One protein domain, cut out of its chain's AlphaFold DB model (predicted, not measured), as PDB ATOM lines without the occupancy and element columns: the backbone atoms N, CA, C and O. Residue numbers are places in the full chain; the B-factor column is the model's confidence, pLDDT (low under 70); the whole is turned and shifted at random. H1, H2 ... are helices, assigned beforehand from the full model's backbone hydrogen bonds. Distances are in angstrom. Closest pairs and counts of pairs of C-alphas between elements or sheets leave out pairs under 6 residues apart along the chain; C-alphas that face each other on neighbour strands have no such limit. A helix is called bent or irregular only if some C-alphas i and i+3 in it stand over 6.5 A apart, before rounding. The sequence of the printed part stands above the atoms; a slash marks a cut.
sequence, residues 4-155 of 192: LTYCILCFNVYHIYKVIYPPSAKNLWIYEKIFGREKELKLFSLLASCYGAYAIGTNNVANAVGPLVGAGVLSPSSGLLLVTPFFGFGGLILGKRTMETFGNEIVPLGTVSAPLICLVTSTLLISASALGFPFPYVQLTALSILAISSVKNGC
ATOM      1  N   LEU A   4     160.854 157.955 219.608       68.75
ATOM      2  CA  LEU A   4     160.497 156.541 219.560       68.75
ATOM      3  C   LEU A   4     159.328 156.270 218.600       68.75
ATOM      4  O   LEU A   4     159.412 155.370 217.765       68.75
ATOM      5  N   THR A   5     158.276 157.088 218.652       71.38
ATOM      6  CA  THR A   5     157.097 156.957 217.784       71.38
ATOM      7  C   THR A   5     157.458 157.181 216.319       71.38
ATOM      8  O   THR A   5     156.986 156.453 215.448       71.38
ATOM      9  N   TYR A   6     158.361 158.124 216.036       70.50
ATOM     10  CA  TYR A   6     158.885 158.333 214.683       70.50
ATOM     11  C   TYR A   6     159.693 157.136 214.178       70.50
ATOM     12  O   TYR A   6     159.490 156.703 213.047       70.50
ATOM     13  N   CYS A   7     160.571 156.561 215.002       71.50
ATOM     14  CA  CYS A   7     161.342 155.373 214.627       71.50
ATOM     15  C   CYS A   7     160.439 154.166 214.340       71.50
ATOM     16  O   CYS A   7     160.628 153.484 213.331       71.50
ATOM     17  N   ILE A   8     159.427 153.937 215.184       79.25
ATOM     18  CA  ILE A   8     158.427 152.879 214.989       79.25
ATOM     19  C   ILE A   8     157.669 153.108 213.679       79.25
ATOM     20  O   ILE A   8     157.504 152.180 212.889       79.25
ATOM     21  N   LEU A   9     157.247 154.341 213.408       79.94
ATOM     22  CA  LEU A   9     156.534 154.693 212.187       79.94
ATOM     23  C   LEU A   9     157.399 154.471 210.938       79.94
ATOM     24  O   LEU A   9     156.964 153.787 210.018       79.94
ATOM     25  N   CYS A  10     158.645 154.954 210.931       78.06
ATOM     26  CA  CYS A  10     159.612 154.707 209.858       78.06
ATOM     27  C   CYS A  10     159.795 153.209 209.586       78.06
ATOM     28  O   CYS A  10     159.773 152.775 208.433       78.06
ATOM     29  N   PHE A  11     159.956 152.416 210.649       83.38
ATOM     30  CA  PHE A  11     160.136 150.972 210.555       83.38
ATOM     31  C   PHE A  11     158.902 150.279 209.966       83.38
ATOM     32  O   PHE A  11     159.040 149.467 209.049       83.38
ATOM     33  N   ASN A  12     157.703 150.626 210.442       86.06
ATOM     34  CA  ASN A  12     156.446 150.062 209.950       86.06
ATOM     35  C   ASN A  12     156.191 150.438 208.488       86.06
ATOM     36  O   ASN A  12     155.899 149.567 207.675       86.06
ATOM     37  N   VAL A  13     156.377 151.711 208.131       88.94
ATOM     38  CA  VAL A  13     156.227 152.201 206.755       88.94
ATOM     39  C   VAL A  13     157.178 151.452 205.819       88.94
ATOM     40  O   VAL A  13     156.748 150.943 204.786       88.94
ATOM     41  N   TYR A  14     158.450 151.296 206.197       87.81
ATOM     42  CA  TYR A  14     159.416 150.519 205.417       87.81
ATOM     43  C   TYR A  14     158.982 149.058 205.214       87.81
ATOM     44  O   TYR A  14     159.060 148.552 204.094       87.81
ATOM     45  N   HIS A  15     158.487 148.387 206.258       88.00
ATOM     46  CA  HIS A  15     158.012 147.002 206.157       88.00
ATOM     47  C   HIS A  15     156.772 146.869 205.276       88.00
ATOM     48  O   HIS A  15     156.728 145.970 204.437       88.00
ATOM     49  N   ILE A  16     155.808 147.783 205.412       89.12
ATOM     50  CA  ILE A  16     154.627 147.852 204.543       89.12
ATOM     51  C   ILE A  16     155.076 147.947 203.086       89.12
ATOM     52  O   ILE A  16     154.660 147.138 202.254       89.12
ATOM     53  N   TYR A  17     155.983 148.877 202.777       88.94
ATOM     54  CA  TYR A  17     156.467 149.010 201.412       88.94
ATOM     55  C   TYR A  17     157.265 147.817 200.947       88.94
ATOM     56  O   TYR A  17     157.104 147.497 199.791       88.94
ATOM     57  N   LYS A  18     158.042 147.132 201.789       86.50
ATOM     58  CA  LYS A  18     158.773 145.913 201.403       86.50
ATOM     59  C   LYS A  18     157.848 144.746 201.023       86.50
ATOM     60  O   LYS A  18     158.248 143.875 200.257       86.50
ATOM     61  N   VAL A  19     156.635 144.702 201.582       84.88
ATOM     62  CA  VAL A  19     155.615 143.687 201.257       84.88
ATOM     63  C   VAL A  19     154.847 144.061 199.992       84.88
ATOM     64  O   VAL A  19     154.571 143.209 199.148       84.88
ATOM     65  N   ILE A  20     154.491 145.339 199.865       84.38
ATOM     66  CA  ILE A  20     153.693 145.824 198.739       84.38
ATOM     67  C   ILE A  20     154.576 145.987 197.497       84.38
ATOM     68  O   ILE A  20     154.150 145.606 196.423       84.38
ATOM     69  N   TYR A  21     155.809 146.471 197.647       82.00
ATOM     70  CA  TYR A  21     156.755 146.857 196.601       82.00
ATOM     71  C   TYR A  21     158.172 146.290 196.899       82.00
ATOM     72  O   TYR A  21     158.583 146.225 198.052       82.00
ATOM     73  N   PRO A  22     158.996 145.904 195.909       77.31
ATOM     74  CA  PRO A  22     158.732 145.878 194.476       77.31
ATOM     75  C   PRO A  22     157.813 144.708 194.073       77.31
ATOM     76  O   PRO A  22     157.527 143.829 194.892       77.31
ATOM     77  N   PRO A  23     157.354 144.675 192.810       75.88
ATOM     78  CA  PRO A  23     156.685 143.502 192.268       75.88
ATOM     79  C   PRO A  23     157.569 142.261 192.452       75.88
ATOM     80  O   PRO A  23     158.744 142.249 192.094       75.88
ATOM     81  N   SER A  24     156.989 141.221 193.027       80.00
ATOM     82  CA  SER A  24     157.569 139.904 193.255       80.00
ATOM     83  C   SER A  24     156.604 138.854 192.716       80.00
ATOM     84  O   SER A  24     155.414 139.125 192.565       80.00
ATOM     85  N   ALA A  25     157.066 137.625 192.487       80.25
ATOM     86  CA  ALA A  25     156.221 136.555 191.942       80.25
ATOM     87  C   ALA A  25     154.894 136.346 192.711       80.25
ATOM     88  O   ALA A  25     153.904 135.929 192.122       80.25
ATOM     89  N   LYS A  26     154.845 136.682 194.010       82.25
ATOM     90  CA  LYS A  26     153.645 136.534 194.852       82.25
ATOM     91  C   LYS A  26     152.586 137.618 194.632       82.25
ATOM     92  O   LYS A  26     151.404 137.338 194.792       82.25
ATOM     93  N   ASN A  27     152.988 138.849 194.316       82.31
ATOM     94  CA  ASN A  27     152.075 139.988 194.149       82.31
ATOM     95  C   ASN A  27     151.968 140.451 192.682       82.31
ATOM     96  O   ASN A  27     151.153 141.321 192.383       82.31
ATOM     97  N   LEU A  28     152.726 139.834 191.765       84.69
ATOM     98  CA  LEU A  28     152.796 140.213 190.353       84.69
ATOM     99  C   LEU A  28     151.424 140.228 189.672       84.69
ATOM    100  O   LEU A  28     151.121 141.179 188.966       84.69
ATOM    101  N   TRP A  29     150.559 139.254 189.960       85.38
ATOM    102  CA  TRP A  29     149.193 139.215 189.424       85.38
ATOM    103  C   TRP A  29     148.374 140.473 189.771       85.38
ATOM    104  O   TRP A  29     147.655 141.003 188.924       85.38
ATOM    105  N   ILE A  30     148.497 140.989 191.001       83.38
ATOM    106  CA  ILE A  30     147.833 142.237 191.412       83.38
ATOM    107  C   ILE A  30     148.426 143.405 190.629       83.38
ATOM    108  O   ILE A  30     147.688 144.275 190.168       83.38
ATOM    109  N   TYR A  31     149.750 143.405 190.461       84.12
ATOM    110  CA  TYR A  31     150.448 144.439 189.714       84.12
ATOM    111  C   TYR A  31     150.045 144.463 188.236       84.12
ATOM    112  O   TYR A  31     149.743 145.526 187.710       84.12
ATOM    113  N   GLU A  32     149.984 143.312 187.575       84.81
ATOM    114  CA  GLU A  32     149.571 143.195 186.174       84.81
ATOM    115  C   GLU A  32     148.103 143.559 185.979       84.81
ATOM    116  O   GLU A  32     147.758 144.235 185.014       84.81
ATOM    117  N   LYS A  33     147.240 143.173 186.924       85.62
ATOM    118  CA  LYS A  33     145.837 143.575 186.907       85.62
ATOM    119  C   LYS A  33     145.732 145.098 187.039       85.62
ATOM    120  O   LYS A  33     145.392 145.773 186.079       85.62
ATOM    121  N   ILE A  34     146.117 145.647 188.191       81.69
ATOM    122  CA  ILE A  34     145.883 147.058 188.540       81.69
ATOM    123  C   ILE A  34     146.739 148.019 187.706       81.69
ATOM    124  O   ILE A  34     146.254 149.068 187.291       81.69
ATOM    125  N   PHE A  35     148.009 147.689 187.464       84.44
ATOM    126  CA  PHE A  35     148.970 148.586 186.816       84.44
ATOM    127  C   PHE A  35     149.307 148.198 185.372       84.44
ATOM    128  O   PHE A  35     149.874 149.021 184.658       84.44
ATOM    129  N   GLY A  36     148.951 146.991 184.918       80.06
ATOM    130  CA  GLY A  36     149.179 146.561 183.532       80.06
ATOM    131  C   GLY A  36     148.156 147.113 182.537       80.06
ATOM    132  O   GLY A  36     148.415 147.126 181.335       80.06
ATOM    133  N   ARG A  37     147.008 147.618 183.010       88.44
ATOM    134  CA  ARG A  37     145.981 148.251 182.168       88.44
ATOM    135  C   ARG A  37     145.866 149.737 182.475       88.44
ATOM    136  O   ARG A  37     145.509 150.114 183.586       88.44
ATOM    137  N   GLU A  38     146.069 150.591 181.467       88.69
ATOM    138  CA  GLU A  38     146.034 152.053 181.649       88.69
ATOM    139  C   GLU A  38     144.753 152.562 182.318       88.69
ATOM    140  O   GLU A  38     144.805 153.459 183.157       88.69
ATOM    141  N   LYS A  39     143.594 152.007 181.939       91.31
ATOM    142  CA  LYS A  39     142.300 152.400 182.515       91.31
ATOM    143  C   LYS A  39     142.234 152.084 184.011       91.31
ATOM    144  O   LYS A  39     141.762 152.915 184.780       91.31
ATOM    145  N   GLU A  40     142.730 150.916 184.415       89.75
ATOM    146  CA  GLU A  40     142.735 150.475 185.815       89.75
ATOM    147  C   GLU A  40     143.738 151.291 186.632       89.75
ATOM    148  O   GLU A  40     143.389 151.782 187.703       89.75
ATOM    149  N   LEU A  41     144.920 151.567 186.073       89.50
ATOM    150  CA  LEU A  41     145.923 152.444 186.678       89.50
ATOM    151  C   LEU A  41     145.382 153.863 186.898       89.50
ATOM    152  O   LEU A  41     145.557 154.426 187.980       89.50
ATOM    153  N   LYS A  42     144.726 154.453 185.889       91.25
ATOM    154  CA  LYS A  42     144.131 155.799 185.979       91.25
ATOM    155  C   LYS A  42     143.024 155.843 187.030       91.25
ATOM    156  O   LYS A  42     143.015 156.751 187.856       91.25
ATOM    157  N   LEU A  43     142.137 154.845 187.036       94.06
ATOM    158  CA  LEU A  43     141.068 154.741 188.028       94.06
ATOM    159  C   LEU A  43     141.630 154.583 189.445       94.06
ATOM    160  O   LEU A  43     141.229 155.310 190.349       94.06
ATOM    161  N   PHE A  44     142.594 153.682 189.635       93.44
ATOM    162  CA  PHE A  44     143.263 153.492 190.919       93.44
ATOM    163  C   PHE A  44     143.949 154.775 191.387       93.44
ATOM    164  O   PHE A  44     143.811 155.165 192.544       93.44
ATOM    165  N   SER A  45     144.638 155.468 190.479       92.25
ATOM    166  CA  SER A  45     145.316 156.722 190.798       92.25
ATOM    167  C   SER A  45     144.336 157.810 191.219       92.25
ATOM    168  O   SER A  45     144.599 158.516 192.192       92.25
ATOM    169  N   LEU A  46     143.193 157.918 190.539       94.56
ATOM    170  CA  LEU A  46     142.125 158.846 190.902       94.56
ATOM    171  C   LEU A  46     141.567 158.539 192.297       94.56
ATOM    172  O   LEU A  46     141.526 159.427 193.142       94.56
ATOM    173  N   LEU A  47     141.204 157.281 192.561       96.50
ATOM    174  CA  LEU A  47     140.656 156.862 193.855       96.50
ATOM    175  C   LEU A  47     141.654 157.081 194.997       96.50
ATOM    176  O   LEU A  47     141.288 157.632 196.036       96.50
ATOM    177  N   ALA A  48     142.922 156.715 194.791       95.06
ATOM    178  CA  ALA A  48     143.985 156.957 195.759       95.06
ATOM    179  C   ALA A  48     144.161 158.459 196.025       95.06
ATOM    180  O   ALA A  48     144.273 158.859 197.178       95.06
ATOM    181  N   SER A  49     144.111 159.292 194.981       93.00
ATOM    182  CA  SER A  49     144.245 160.749 195.102       93.00
ATOM    183  C   SER A  49     143.066 161.382 195.843       93.00
ATOM    184  O   SER A  49     143.276 162.247 196.688       93.00
ATOM    185  N   CYS A  50     141.830 160.935 195.587       95.75
ATOM    186  CA  CYS A  50     140.648 161.367 196.338       95.75
ATOM    187  C   CYS A  50     140.752 160.985 197.820       95.75
ATOM    188  O   CYS A  50     140.460 161.803 198.693       95.75
ATOM    189  N   TYR A  51     141.218 159.769 198.110       97.00
ATOM    190  CA  TYR A  51     141.447 159.322 199.481       97.00
ATOM    191  C   TYR A  51     142.549 160.135 200.178       97.00
ATOM    192  O   TYR A  51     142.380 160.555 201.323       97.00
ATOM    193  N   GLY A  52     143.624 160.452 199.454       95.25
ATOM    194  CA  GLY A  52     144.660 161.388 199.887       95.25
ATOM    195  C   GLY A  52     144.134 162.769 200.210       95.25
ATOM    196  O   GLY A  52     144.405 163.290 201.286       95.25
ATOM    197  N   ALA A  53     143.341 163.349 199.312       93.38
ATOM    198  CA  ALA A  53     142.738 164.657 199.525       93.38
ATOM    199  C   ALA A  53     141.864 164.679 200.791       93.38
ATOM    200  O   ALA A  53     141.947 165.626 201.573       93.38
ATOM    201  N   TYR A  54     141.092 163.618 201.039       94.44
ATOM    202  CA  TYR A  54     140.309 163.472 202.267       94.44
ATOM    203  C   TYR A  54     141.194 163.405 203.524       94.44
ATOM    204  O   TYR A  54     140.963 164.137 204.491       94.44
ATOM    205  N   ALA A  55     142.246 162.583 203.509       94.94
ATOM    206  CA  ALA A  55     143.170 162.451 204.634       94.94
ATOM    207  C   ALA A  55     143.918 163.769 204.928       94.94
ATOM    208  O   ALA A  55     144.000 164.200 206.076       94.94
ATOM    209  N   ILE A  56     144.399 164.461 203.889       92.75
ATOM    210  CA  ILE A  56     145.033 165.783 204.009       92.75
ATOM    211  C   ILE A  56     144.049 166.808 204.575       92.75
ATOM    212  O   ILE A  56     144.403 167.576 205.469       92.75
ATOM    213  N   GLY A  57     142.822 166.833 204.047       92.38
ATOM    214  CA  GLY A  57     141.793 167.789 204.443       92.38
ATOM    215  C   GLY A  57     141.445 167.665 205.923       92.38
ATOM    216  O   GLY A  57     141.518 168.649 206.654       92.38
ATOM    217  N   THR A  58     141.149 166.449 206.385       88.94
ATOM    218  CA  THR A  58     140.826 166.190 207.799       88.94
ATOM    219  C   THR A  58     141.973 166.570 208.743       88.94
ATOM    220  O   THR A  58     141.720 167.154 209.796       88.94
ATOM    221  N   ASN A  59     143.232 166.334 208.354       92.31
ATOM    222  CA  ASN A  59     144.405 166.718 209.145       92.31
ATOM    223  C   ASN A  59     144.607 168.239 209.210       92.31
ATOM    224  O   ASN A  59     144.803 168.803 210.285       92.31
ATOM    225  N   ASN A  60     144.540 168.920 208.066       92.31
ATOM    226  CA  ASN A  60     144.864 170.341 207.999       92.31
ATOM    227  C   ASN A  60     143.746 171.237 208.541       92.31
ATOM    228  O   ASN A  60     144.040 172.239 209.195       92.31
ATOM    229  N   VAL A  61     142.477 170.878 208.317       93.50
ATOM    230  CA  VAL A  61     141.346 171.618 208.893       93.50
ATOM    231  C   VAL A  61     141.413 171.555 210.422       93.50
ATOM    232  O   VAL A  61     141.247 172.584 211.074       93.50
ATOM    233  N   ALA A  62     141.743 170.395 211.004       89.62
ATOM    234  CA  ALA A  62     141.909 170.260 212.452       89.62
ATOM    235  C   ALA A  62     143.012 171.182 213.009       89.62
ATOM    236  O   ALA A  62     142.805 171.820 214.040       89.62
ATOM    237  N   ASN A  63     144.138 171.329 212.301       91.50
ATOM    238  CA  ASN A  63     145.228 172.228 212.706       91.50
ATOM    239  C   ASN A  63     144.816 173.710 212.724       91.50
ATOM    240  O   ASN A  63     145.309 174.471 213.552       91.50
ATOM    241  N   ALA A  64     143.914 174.125 211.831       93.81
ATOM    242  CA  ALA A  64     143.401 175.494 211.784       93.81
ATOM    243  C   ALA A  64     142.269 175.741 212.798       93.81
ATOM    244  O   ALA A  64     142.182 176.817 213.386       93.81
ATOM    245  N   VAL A  65     141.410 174.744 213.025       95.69
ATOM    246  CA  VAL A  65     140.278 174.833 213.961       95.69
ATOM    247  C   VAL A  65     140.729 174.711 215.420       95.69
ATOM    248  O   VAL A  65     140.167 175.377 216.287       95.69
ATOM    249  N   GLY A  66     141.756 173.902 215.699       93.75
ATOM    250  CA  GLY A  66     142.242 173.605 217.051       93.75
ATOM    251  C   GLY A  66     142.495 174.840 217.925       93.75
ATOM    252  O   GLY A  66     141.938 174.903 219.021       93.75
ATOM    253  N   PRO A  67     143.254 175.853 217.463       93.62
ATOM    254  CA  PRO A  67     143.476 177.080 218.227       93.62
ATOM    255  C   PRO A  67     142.191 177.867 218.531       93.62
ATOM    256  O   PRO A  67     142.041 178.381 219.635       93.62
ATOM    257  N   LEU A  68     141.243 177.931 217.587       95.12
ATOM    258  CA  LEU A  68     139.972 178.652 217.764       95.12
ATOM    259  C   LEU A  68     139.077 177.975 218.806       95.12
ATOM    260  O   LEU A  68     138.446 178.651 219.618       95.12
ATOM    261  N   VAL A  69     139.052 176.641 218.799       96.19
ATOM    262  CA  VAL A  69     138.346 175.845 219.810       96.19
ATOM    263  C   VAL A  69     139.034 175.969 221.168       96.19
ATOM    264  O   VAL A  69     138.363 176.193 222.171       96.19
ATOM    265  N   GLY A  70     140.367 175.879 221.208       94.50
ATOM    266  CA  GLY A  70     141.151 176.015 222.437       94.50
ATOM    267  C   GLY A  70     141.011 177.386 223.105       94.50
ATOM    268  O   GLY A  70     141.070 177.476 224.326       94.50
ATOM    269  N   ALA A  71     140.765 178.437 222.320       93.94
ATOM    270  CA  ALA A  71     140.475 179.783 222.809       93.94
ATOM    271  C   ALA A  71     138.988 180.017 223.159       93.94
ATOM    272  O   ALA A  71     138.624 181.121 223.552       93.94
ATOM    273  N   GLY A  72     138.116 179.016 222.989       94.75
ATOM    274  CA  GLY A  72     136.676 179.135 223.248       94.75
ATOM    275  C   GLY A  72     135.911 180.000 222.240       94.75
ATOM    276  O   GLY A  72     134.753 180.331 222.478       94.75
ATOM    277  N   VAL A  73     136.533 180.363 221.113       96.25
ATOM    278  CA  VAL A  73     135.939 181.239 220.087       96.25
ATOM    279  C   VAL A  73     134.893 180.493 219.261       96.25
ATOM    280  O   VAL A  73     133.875 181.067 218.880       96.25
ATOM    281  N   LEU A  74     135.133 179.212 218.970       95.94
ATOM    282  CA  LEU A  74     134.233 178.366 218.185       95.94
ATOM    283  C   LEU A  74     134.067 176.990 218.831       95.94
ATOM    284  O   LEU A  74     134.995 176.449 219.423       95.94
ATOM    285  N   SER A  75     132.900 176.376 218.625       96.50
ATOM    286  CA  SER A  75     132.738 174.937 218.848       96.50
ATOM    287  C   SER A  75     133.484 174.135 217.766       96.50
ATOM    288  O   SER A  75     133.669 174.647 216.652       96.50
ATOM    289  N   PRO A  76     133.861 172.866 218.021       94.44
ATOM    290  CA  PRO A  76     134.485 172.013 217.007       94.44
ATOM    291  C   PRO A  76     133.669 171.940 215.711       94.44
ATOM    292  O   PRO A  76     134.205 172.172 214.628       94.44
ATOM    293  N   SER A  77     132.358 171.704 215.814       95.69
ATOM    294  CA  SER A  77     131.478 171.554 214.650       95.69
ATOM    295  C   SER A  77     131.361 172.842 213.834       95.69
ATOM    296  O   SER A  77     131.467 172.802 212.609       95.69
ATOM    297  N   SER A  78     131.204 173.995 214.495       96.06
ATOM    298  CA  SER A  78     131.159 175.290 213.804       96.06
ATOM    299  C   SER A  78     132.499 175.642 213.159       96.06
ATOM    300  O   SER A  78     132.522 176.162 212.046       96.06
ATOM    301  N   GLY A  79     133.617 175.324 213.820       95.38
ATOM    302  CA  GLY A  79     134.956 175.535 213.272       95.38
ATOM    303  C   GLY A  79     135.207 174.701 212.015       95.38
ATOM    304  O   GLY A  79     135.653 175.241 211.004       95.38
ATOM    305  N   LEU A  80     134.859 173.411 212.038       94.00
ATOM    306  CA  LEU A  80     134.971 172.529 210.871       94.00
ATOM    307  C   LEU A  80     134.132 173.039 209.691       94.00
ATOM    308  O   LEU A  80     134.642 173.110 208.571       94.00
ATOM    309  N   LEU A  81     132.875 173.425 209.940       95.19
ATOM    310  CA  LEU A  81     131.971 173.945 208.908       95.19
ATOM    311  C   LEU A  81     132.517 175.233 208.276       95.19
ATOM    312  O   LEU A  81     132.462 175.398 207.060       95.19
ATOM    313  N   LEU A  82     133.073 176.124 209.102       95.00
ATOM    314  CA  LEU A  82     133.619 177.403 208.663       95.00
ATOM    315  C   LEU A  82     134.904 177.233 207.847       95.00
ATOM    316  O   LEU A  82     135.055 177.858 206.804       95.00
ATOM    317  N   VAL A  83     135.844 176.411 208.322       95.19
ATOM    318  CA  VAL A  83     137.216 176.355 207.790       95.19
ATOM    319  C   VAL A  83     137.342 175.441 206.566       95.19
ATOM    320  O   VAL A  83     138.130 175.729 205.663       95.19
ATOM    321  N   THR A  84     136.559 174.360 206.490       94.44
ATOM    322  CA  THR A  84     136.658 173.362 205.403       94.44
ATOM    323  C   THR A  84     136.529 173.965 203.992       94.44
ATOM    324  O   THR A  84     137.371 173.646 203.145       94.44
ATOM    325  N   PRO A  85     135.564 174.865 203.700       94.44
ATOM    326  CA  PRO A  85     135.446 175.477 202.376       94.44
ATOM    327  C   PRO A  85     136.696 176.257 201.960       94.44
ATOM    328  O   PRO A  85     137.116 176.161 200.809       94.44
ATOM    329  N   PHE A  86     137.341 176.976 202.886       94.00
ATOM    330  CA  PHE A  86     138.555 177.745 202.586       94.00
ATOM    331  C   PHE A  86     139.728 176.849 202.189       94.00
ATOM    332  O   PHE A  86     140.478 177.205 201.282       94.00
ATOM    333  N   PHE A  87     139.862 175.669 202.798       92.06
ATOM    334  CA  PHE A  87     140.847 174.677 202.360       92.06
ATOM    335  C   PHE A  87     140.544 174.153 200.953       92.06
ATOM    336  O   PHE A  87     141.460 174.033 200.138       92.06
ATOM    337  N   GLY A  88     139.268 173.899 200.643       91.44
ATOM    338  CA  GLY A  88     138.831 173.509 199.301       91.44
ATOM    339  C   GLY A  88     139.157 174.574 198.250       91.44
ATOM    340  O   GLY A  88     139.837 174.288 197.264       91.44
ATOM    341  N   PHE A  89     138.746 175.823 198.484       93.12
ATOM    342  CA  PHE A  89     139.018 176.939 197.573       93.12
ATOM    343  C   PHE A  89     140.511 177.249 197.448       93.12
ATOM    344  O   PHE A  89     141.003 177.444 196.338       93.12
ATOM    345  N   GLY A  90     141.252 177.245 198.558       91.19
ATOM    346  CA  GLY A  90     142.700 177.435 198.552       91.19
ATOM    347  C   GLY A  90     143.407 176.369 197.715       91.19
ATOM    348  O   GLY A  90     144.272 176.701 196.906       91.19
ATOM    349  N   GLY A  91     142.985 175.106 197.833       89.38
ATOM    350  CA  GLY A  91     143.477 174.013 196.997       89.38
ATOM    351  C   GLY A  91     143.194 174.221 195.506       89.38
ATOM    352  O   GLY A  91     144.085 174.015 194.686       89.38
ATOM    353  N   LEU A  92     141.996 174.691 195.146       90.25
ATOM    354  CA  LEU A  92     141.626 174.963 193.751       90.25
ATOM    355  C   LEU A  92     142.412 176.136 193.143       90.25
ATOM    356  O   LEU A  92     142.846 176.055 191.997       90.25
ATOM    357  N   ILE A  93     142.606 177.215 193.903       91.44
ATOM    358  CA  ILE A  93     143.225 178.453 193.406       91.44
ATOM    359  C   ILE A  93     144.756 178.351 193.409       91.44
ATOM    360  O   ILE A  93     145.412 178.759 192.450       91.44
ATOM    361  N   LEU A  94     145.342 177.814 194.482       88.62
ATOM    362  CA  LEU A  94     146.793 177.815 194.705       88.62
ATOM    363  C   LEU A  94     147.458 176.472 194.370       88.62
ATOM    364  O   LEU A  94     148.674 176.425 194.180       88.62
ATOM    365  N   GLY A  95     146.684 175.387 194.249       81.88
ATOM    366  CA  GLY A  95     147.217 174.030 194.110       81.88
ATOM    367  C   GLY A  95     148.043 173.796 192.848       81.88
ATOM    368  O   GLY A  95     149.019 173.049 192.899       81.88
ATOM    369  N   LYS A  96     147.727 174.476 191.733       82.25
ATOM    370  CA  LYS A  96     148.430 174.284 190.451       82.25
ATOM    371  C   LYS A  96     149.940 174.529 190.570       82.25
ATOM    372  O   LYS A  96     150.729 173.682 190.163       82.25
ATOM    373  N   ARG A  97     150.341 175.646 191.191       77.75
ATOM    374  CA  ARG A  97     151.762 175.998 191.373       77.75
ATOM    375  C   ARG A  97     152.479 174.983 192.263       77.75
ATOM    376  O   ARG A  97     153.590 174.565 191.958       77.75
ATOM    377  N   THR A  98     151.829 174.549 193.344       71.94
ATOM    378  CA  THR A  98     152.401 173.556 194.262       71.94
ATOM    379  C   THR A  98     152.561 172.191 193.596       71.94
ATOM    380  O   THR A  98     153.588 171.548 193.796       71.94
ATOM    381  N   MET A  99     151.602 171.761 192.769       74.12
ATOM    382  CA  MET A  99     151.702 170.511 192.006       74.12
ATOM    383  C   MET A  99     152.873 170.533 191.017       74.12
ATOM    384  O   MET A  99     153.604 169.549 190.925       74.12
ATOM    385  N   GLU A 100     153.090 171.655 190.329       71.69
ATOM    386  CA  GLU A 100     154.221 171.834 189.409       71.69
ATOM    387  C   GLU A 100     155.573 171.759 190.144       71.69
ATOM    388  O   GLU A 100     156.518 171.160 189.638       71.69
ATOM    389  N   THR A 101     155.683 172.297 191.364       67.25
ATOM    390  CA  THR A 101     156.919 172.192 192.163       67.25
ATOM    391  C   THR A 101     157.124 170.783 192.737       67.25
ATOM    392  O   THR A 101     158.205 170.209 192.606       67.25
ATOM    393  N   PHE A 102     156.086 170.189 193.338       62.53
ATOM    394  CA  PHE A 102     156.165 168.858 193.955       62.53
ATOM    395  C   PHE A 102     156.421 167.747 192.930       62.53
ATOM    396  O   PHE A 102     157.168 166.815 193.226       62.53
ATOM    397  N   GLY A 103     155.834 167.846 191.734       57.25
ATOM    398  CA  GLY A 103     156.001 166.858 190.666       57.25
ATOM    399  C   GLY A 103     157.401 166.833 190.045       57.25
ATOM    400  O   GLY A 103     157.814 165.793 189.543       57.25
ATOM    401  N   ASN A 104     158.138 167.948 190.112       55.75
ATOM    402  CA  ASN A 104     159.463 168.086 189.502       55.75
ATOM    403  C   ASN A 104     160.627 167.871 190.491       55.75
ATOM    404  O   ASN A 104     161.704 167.451 190.075       55.75
ATOM    405  N   GLU A 105     160.444 168.153 191.789       53.31
ATOM    406  CA  GLU A 105     161.544 168.131 192.773       53.31
ATOM    407  C   GLU A 105     161.640 166.856 193.625       53.31
ATOM    408  O   GLU A 105     162.700 166.557 194.186       53.31
ATOM    409  N   ILE A 106     160.547 166.108 193.777       53.34
ATOM    410  CA  ILE A 106     160.516 164.908 194.619       53.34
ATOM    411  C   ILE A 106     160.860 163.702 193.751       53.34
ATOM    412  O   ILE A 106     160.323 163.578 192.656       53.34
ATOM    413  N   VAL A 107     161.774 162.848 194.253       57.41
ATOM    414  CA  VAL A 107     162.236 161.562 193.675       57.41
ATOM    415  C   VAL A 107     161.271 161.080 192.596       57.41
ATOM    416  O   VAL A 107     160.143 160.811 192.991       57.41
ATOM    417  N   PRO A 108     161.661 160.951 191.310       61.88
ATOM    418  CA  PRO A 108     160.727 160.698 190.213       61.88
ATOM    419  C   PRO A 108     159.830 159.506 190.551       61.88
ATOM    420  O   PRO A 108     160.234 158.341 190.458       61.88
ATOM    421  N   LEU A 109     158.632 159.821 191.047       68.12
ATOM    422  CA  LEU A 109     157.680 158.834 191.509       68.12
ATOM    423  C   LEU A 109     157.076 158.267 190.238       68.12
ATOM    424  O   LEU A 109     156.399 158.965 189.488       68.12
ATOM    425  N   GLY A 110     157.348 156.993 189.981       76.62
ATOM    426  CA  GLY A 110     156.688 156.284 188.900       76.62
ATOM    427  C   GLY A 110     155.171 156.322 189.086       76.62
ATOM    428  O   GLY A 110     154.666 156.409 190.212       76.62
ATOM    429  N   THR A 111     154.456 156.180 187.975       79.81
ATOM    430  CA  THR A 111     152.987 156.130 187.899       79.81
ATOM    431  C   THR A 111     152.360 155.098 188.840       79.81
ATOM    432  O   THR A 111     151.227 155.269 189.268       79.81
ATOM    433  N   VAL A 112     153.112 154.063 189.217       84.44
ATOM    434  CA  VAL A 112     152.713 153.036 190.190       84.44
ATOM    435  C   VAL A 112     152.996 153.452 191.639       84.44
ATOM    436  O   VAL A 112     152.174 153.235 192.525       84.44
ATOM    437  N   SER A 113     154.151 154.064 191.912       86.94
ATOM    438  CA  SER A 113     154.554 154.424 193.280       86.94
ATOM    439  C   SER A 113     153.770 155.603 193.851       86.94
ATOM    440  O   SER A 113     153.481 155.602 195.042       86.94
ATOM    441  N   ALA A 114     153.402 156.588 193.027       87.94
ATOM    442  CA  ALA A 114     152.657 157.762 193.484       87.94
ATOM    443  C   ALA A 114     151.292 157.412 194.124       87.94
ATOM    444  O   ALA A 114     151.064 157.800 195.273       87.94
ATOM    445  N   PRO A 115     150.400 156.641 193.469       90.38
ATOM    446  CA  PRO A 115     149.123 156.281 194.076       90.38
ATOM    447  C   PRO A 115     149.276 155.321 195.263       90.38
ATOM    448  O   PRO A 115     148.513 155.426 196.221       90.38
ATOM    449  N   LEU A 116     150.297 154.454 195.273       91.19
ATOM    450  CA  LEU A 116     150.620 153.630 196.445       91.19
ATOM    451  C   LEU A 116     151.036 154.483 197.651       91.19
ATOM    452  O   LEU A 116     150.559 154.235 198.758       91.19
ATOM    453  N   ILE A 117     151.867 155.512 197.438       92.00
ATOM    454  CA  ILE A 117     152.251 156.464 198.492       92.00
ATOM    455  C   ILE A 117     151.029 157.144 199.077       92.00
ATOM    456  O   ILE A 117     150.894 157.227 200.300       92.00
ATOM    457  N   CYS A 118     150.140 157.606 198.202       93.25
ATOM    458  CA  CYS A 118     148.916 158.273 198.597       93.25
ATOM    459  C   CYS A 118     148.025 157.344 199.435       93.25
ATOM    460  O   CYS A 118     147.616 157.714 200.534       93.25
ATOM    461  N   LEU A 119     147.815 156.105 198.981       94.31
ATOM    462  CA  LEU A 119     146.998 155.112 199.676       94.31
ATOM    463  C   LEU A 119     147.557 154.756 201.061       94.31
ATOM    464  O   LEU A 119     146.839 154.841 202.058       94.31
ATOM    465  N   VAL A 120     148.836 154.380 201.141       93.81
ATOM    466  CA  VAL A 120     149.472 153.947 202.397       93.81
ATOM    467  C   VAL A 120     149.534 155.097 203.395       93.81
ATOM    468  O   VAL A 120     149.152 154.927 204.551       93.81
ATOM    469  N   THR A 121     149.961 156.281 202.954       93.81
ATOM    470  CA  THR A 121     150.079 157.450 203.835       93.81
ATOM    471  C   THR A 121     148.727 157.856 204.414       93.81
ATOM    472  O   THR A 121     148.621 158.102 205.614       93.81
ATOM    473  N   SER A 122     147.688 157.870 203.581       95.56
ATOM    474  CA  SER A 122     146.326 158.219 203.999       95.56
ATOM    475  C   SER A 122     145.745 157.191 204.960       95.56
ATOM    476  O   SER A 122     145.175 157.564 205.981       95.56
ATOM    477  N   THR A 123     145.966 155.902 204.684       94.62
ATOM    478  CA  THR A 123     145.529 154.808 205.563       94.62
ATOM    479  C   THR A 123     146.183 154.921 206.936       94.62
ATOM    480  O   THR A 123     145.496 154.846 207.953       94.62
ATOM    481  N   LEU A 124     147.500 155.144 206.977       92.44
ATOM    482  CA  LEU A 124     148.241 155.307 208.227       92.44
ATOM    483  C   LEU A 124     147.773 156.531 209.005       92.44
ATOM    484  O   LEU A 124     147.554 156.431 210.208       92.44
ATOM    485  N   LEU A 125     147.588 157.665 208.329       93.19
ATOM    486  CA  LEU A 125     147.127 158.887 208.973       93.19
ATOM    487  C   LEU A 125     145.730 158.716 209.577       93.19
ATOM    488  O   LEU A 125     145.521 159.071 210.735       93.19
ATOM    489  N   ILE A 126     144.777 158.190 208.804       93.31
ATOM    490  CA  ILE A 126     143.387 158.031 209.247       93.31
ATOM    491  C   ILE A 126     143.311 157.014 210.383       93.31
ATOM    492  O   ILE A 126     142.654 157.276 211.386       93.31
ATOM    493  N   SER A 127     144.036 155.900 210.274       91.31
ATOM    494  CA  SER A 127     144.086 154.886 211.333       91.31
ATOM    495  C   SER A 127     144.706 155.447 212.614       91.31
ATOM    496  O   SER A 127     144.158 155.263 213.695       91.31
ATOM    497  N   ALA A 128     145.816 156.184 212.507       89.12
ATOM    498  CA  ALA A 128     146.447 156.827 213.657       89.12
ATOM    499  C   ALA A 128     145.525 157.870 214.304       89.12
ATOM    500  O   ALA A 128     145.392 157.891 215.524       89.12
ATOM    501  N   SER A 129     144.832 158.668 213.488       89.31
ATOM    502  CA  SER A 129     143.865 159.665 213.960       89.31
ATOM    503  C   SER A 129     142.679 159.010 214.673       89.31
ATOM    504  O   SER A 129     142.269 159.485 215.727       89.31
ATOM    505  N   ALA A 130     142.170 157.887 214.155       88.88
ATOM    506  CA  ALA A 130     141.103 157.114 214.794       88.88
ATOM    507  C   ALA A 130     141.530 156.519 216.150       88.88
ATOM    508  O   ALA A 130     140.705 156.377 217.047       88.88
ATOM    509  N   LEU A 131     142.821 156.211 216.313       87.50
ATOM    510  CA  LEU A 131     143.421 155.769 217.576       87.50
ATOM    511  C   LEU A 131     143.813 156.932 218.509       87.50
ATOM    512  O   LEU A 131     144.326 156.690 219.598       87.50
ATOM    513  N   GLY A 132     143.594 158.187 218.099       84.44
ATOM    514  CA  GLY A 132     143.902 159.381 218.891       84.44
ATOM    515  C   GLY A 132     145.347 159.881 218.789       84.44
ATOM    516  O   GLY A 132     145.730 160.783 219.532       84.44
ATOM    517  N   PHE A 133     146.162 159.343 217.877       83.25
ATOM    518  CA  PHE A 133     147.540 159.795 217.675       83.25
ATOM    519  C   PHE A 133     147.613 160.953 216.662       83.25
ATOM    520  O   PHE A 133     147.259 160.769 215.494       83.25
ATOM    521  N   PRO A 134     148.130 162.136 217.050       80.69
ATOM    522  CA  PRO A 134     148.241 163.276 216.147       80.69
ATOM    523  C   PRO A 134     149.482 163.130 215.259       80.69
ATOM    524  O   PRO A 134     150.583 163.544 215.629       80.69
ATOM    525  N   PHE A 135     149.319 162.523 214.083       86.19
ATOM    526  CA  PHE A 135     150.399 162.421 213.100       86.19
ATOM    527  C   PHE A 135     150.305 163.520 212.039       86.19
ATOM    528  O   PHE A 135     149.217 163.815 211.540       86.19
ATOM    529  N   PRO A 136     151.439 164.122 211.647       88.38
ATOM    530  CA  PRO A 136     151.437 165.131 210.605       88.38
ATOM    531  C   PRO A 136     151.580 164.483 209.215       88.38
ATOM    532  O   PRO A 136     152.492 163.691 208.953       88.38
ATOM    533  N   TYR A 137     150.659 164.820 208.303       90.12
ATOM    534  CA  TYR A 137     150.561 164.193 206.976       90.12
ATOM    535  C   TYR A 137     151.839 164.338 206.131       90.12
ATOM    536  O   TYR A 137     152.260 163.400 205.446       90.12
ATOM    537  N   VAL A 138     152.469 165.517 206.167       89.31
ATOM    538  CA  VAL A 138     153.645 165.836 205.338       89.31
ATOM    539  C   VAL A 138     154.823 164.926 205.693       89.31
ATOM    540  O   VAL A 138     155.500 164.410 204.803       89.31
ATOM    541  N   GLN A 139     155.032 164.663 206.984       89.00
ATOM    542  CA  GLN A 139     156.088 163.784 207.466       89.00
ATOM    543  C   GLN A 139     155.805 162.338 207.080       89.00
ATOM    544  O   GLN A 139     156.695 161.678 206.552       89.00
ATOM    545  N   LEU A 140     154.570 161.859 207.261       91.12
ATOM    546  CA  LEU A 140     154.183 160.515 206.823       91.12
ATOM    547  C   LEU A 140     154.423 160.310 205.321       91.12
ATOM    548  O   LEU A 140     154.976 159.288 204.917       91.12
ATOM    549  N   THR A 141     154.070 161.301 204.499       90.50
ATOM    550  CA  THR A 141     154.280 161.247 203.045       90.50
ATOM    551  C   THR A 141     155.768 161.181 202.705       90.50
ATOM    552  O   THR A 141     156.185 160.358 201.891       90.50
ATOM    553  N   ALA A 142     156.590 162.010 203.354       89.44
ATOM    554  CA  ALA A 142     158.036 161.984 203.169       89.44
ATOM    555  C   ALA A 142     158.633 160.630 203.572       89.44
ATOM    556  O   ALA A 142     159.409 160.057 202.812       89.44
ATOM    557  N   LEU A 143     158.231 160.073 204.719       90.56
ATOM    558  CA  LEU A 143     158.665 158.747 205.160       90.56
ATOM    559  C   LEU A 143     158.257 157.655 204.166       90.56
ATOM    560  O   LEU A 143     159.069 156.786 203.864       90.56
ATOM    561  N   SER A 144     157.055 157.736 203.594       91.44
ATOM    562  CA  SER A 144     156.600 156.837 202.531       91.44
ATOM    563  C   SER A 144     157.473 156.911 201.274       91.44
ATOM    564  O   SER A 144     157.884 155.881 200.738       91.44
ATOM    565  N   ILE A 145     157.822 158.120 200.825       89.12
ATOM    566  CA  ILE A 145     158.718 158.331 199.676       89.12
ATOM    567  C   ILE A 145     160.111 157.755 199.963       89.12
ATOM    568  O   ILE A 145     160.687 157.047 199.131       89.12
ATOM    569  N   LEU A 146     160.657 158.033 201.152       89.38
ATOM    570  CA  LEU A 146     161.963 157.527 201.570       89.38
ATOM    571  C   LEU A 146     161.967 156.005 201.718       89.38
ATOM    572  O   LEU A 146     162.950 155.368 201.342       89.38
ATOM    573  N   ALA A 147     160.875 155.415 202.200       90.81
ATOM    574  CA  ALA A 147     160.716 153.974 202.307       90.81
ATOM    575  C   ALA A 147     160.710 153.300 200.931       90.81
ATOM    576  O   ALA A 147     161.515 152.397 200.715       90.81
ATOM    577  N   ILE A 148     159.905 153.779 199.972       88.19
ATOM    578  CA  ILE A 148     159.932 153.260 198.591       88.19
ATOM    579  C   ILE A 148     161.328 153.402 197.981       88.19
ATOM    580  O   ILE A 148     161.841 152.452 197.388       88.19
ATOM    581  N   SER A 149     161.969 154.563 198.139       87.12
ATOM    582  CA  SER A 149     163.327 154.785 197.632       87.12
ATOM    583  C   SER A 149     164.330 153.809 198.252       87.12
ATOM    584  O   SER A 149     165.162 153.251 197.538       87.12
ATOM    585  N   SER A 150     164.215 153.552 199.557       89.12
ATOM    586  CA  SER A 150     165.098 152.644 200.296       89.12
ATOM    587  C   SER A 150     164.881 151.183 199.915       89.12
ATOM    588  O   SER A 150     165.841 150.421 199.854       89.12
ATOM    589  N   VAL A 151     163.638 150.791 199.637       88.81
ATOM    590  CA  VAL A 151     163.296 149.457 199.132       88.81
ATOM    591  C   VAL A 151     163.814 149.265 197.701       88.81
ATOM    592  O   VAL A 151     164.350 148.207 197.391       88.81
ATOM    593  N   LYS A 152     163.704 150.287 196.841       85.38
ATOM    594  CA  LYS A 152     164.124 150.225 195.431       85.38
ATOM    595  C   LYS A 152     165.642 150.274 195.245       85.38
ATOM    596  O   LYS A 152     166.189 149.521 194.450       85.38
ATOM    597  N   ASN A 153     166.303 151.195 195.941       85.94
ATOM    598  CA  ASN A 153     167.696 151.575 195.678       85.94
ATOM    599  C   ASN A 153     168.639 151.262 196.856       85.94
ATOM    600  O   ASN A 153     169.848 151.462 196.753       85.94
ATOM    601  N   GLY A 154     168.100 150.797 197.987       88.00
ATOM    602  CA  GLY A 154     168.837 150.546 199.225       88.00
ATOM    603  C   GLY A 154     168.916 151.766 200.151       88.00
ATOM    604  O   GLY A 154     169.154 152.895 199.720       88.00
ATOM    605  N   CYS A 155     168.797 151.534 201.463       87.19
ATOM    606  CA  CYS A 155     168.768 152.597 202.479       87.19
ATOM    607  C   CYS A 155     169.993 153.527 202.413       87.19
ATOM    608  O   CYS A 155     169.863 154.746 202.495       87.19
TER     609      CYS A 155
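This is residues 4 to 155 of the 192 residues of an uncharacterized protein of Candidatus Latescibacteria bacterium (UniProt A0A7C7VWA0). Helices cross in a pile: H5 packs on long H3, H6 on H5, H1 on H6. H4a folds back across H3's end; residues 92 to 105 stick out. The printed part, 152 residues with six named helices, is all helix and compact: radius of gyration of the C-alphas 17.3 A, spans 56 by 37 by 26 A.

H1, residues 4 to 20, touches H6, residues 137 to 153, C-alphas of Tyr 14 and Ala 147 closest, 4.8 A. H2, residues 28 to 36, touches H3, residues 38 to 70, only at the corner. H4, residues 76 to 105, by its hydrogen bonds one helix, is bent: C-alphas 93 and 96 are 7.3 A apart. H5, residues 113 to 130, touches H3 and forms a hairpin with H6. H1, H2, H5 and H6 have every O i to N i+4 pair within hydrogen-bond range.

C-alpha 4 is at (160.497, 156.541, 219.560), C-alpha 153 at (167.696, 151.575, 195.678).

The printed part has no cut; pLDDT is under 70 at residues 4 and 101 to 109.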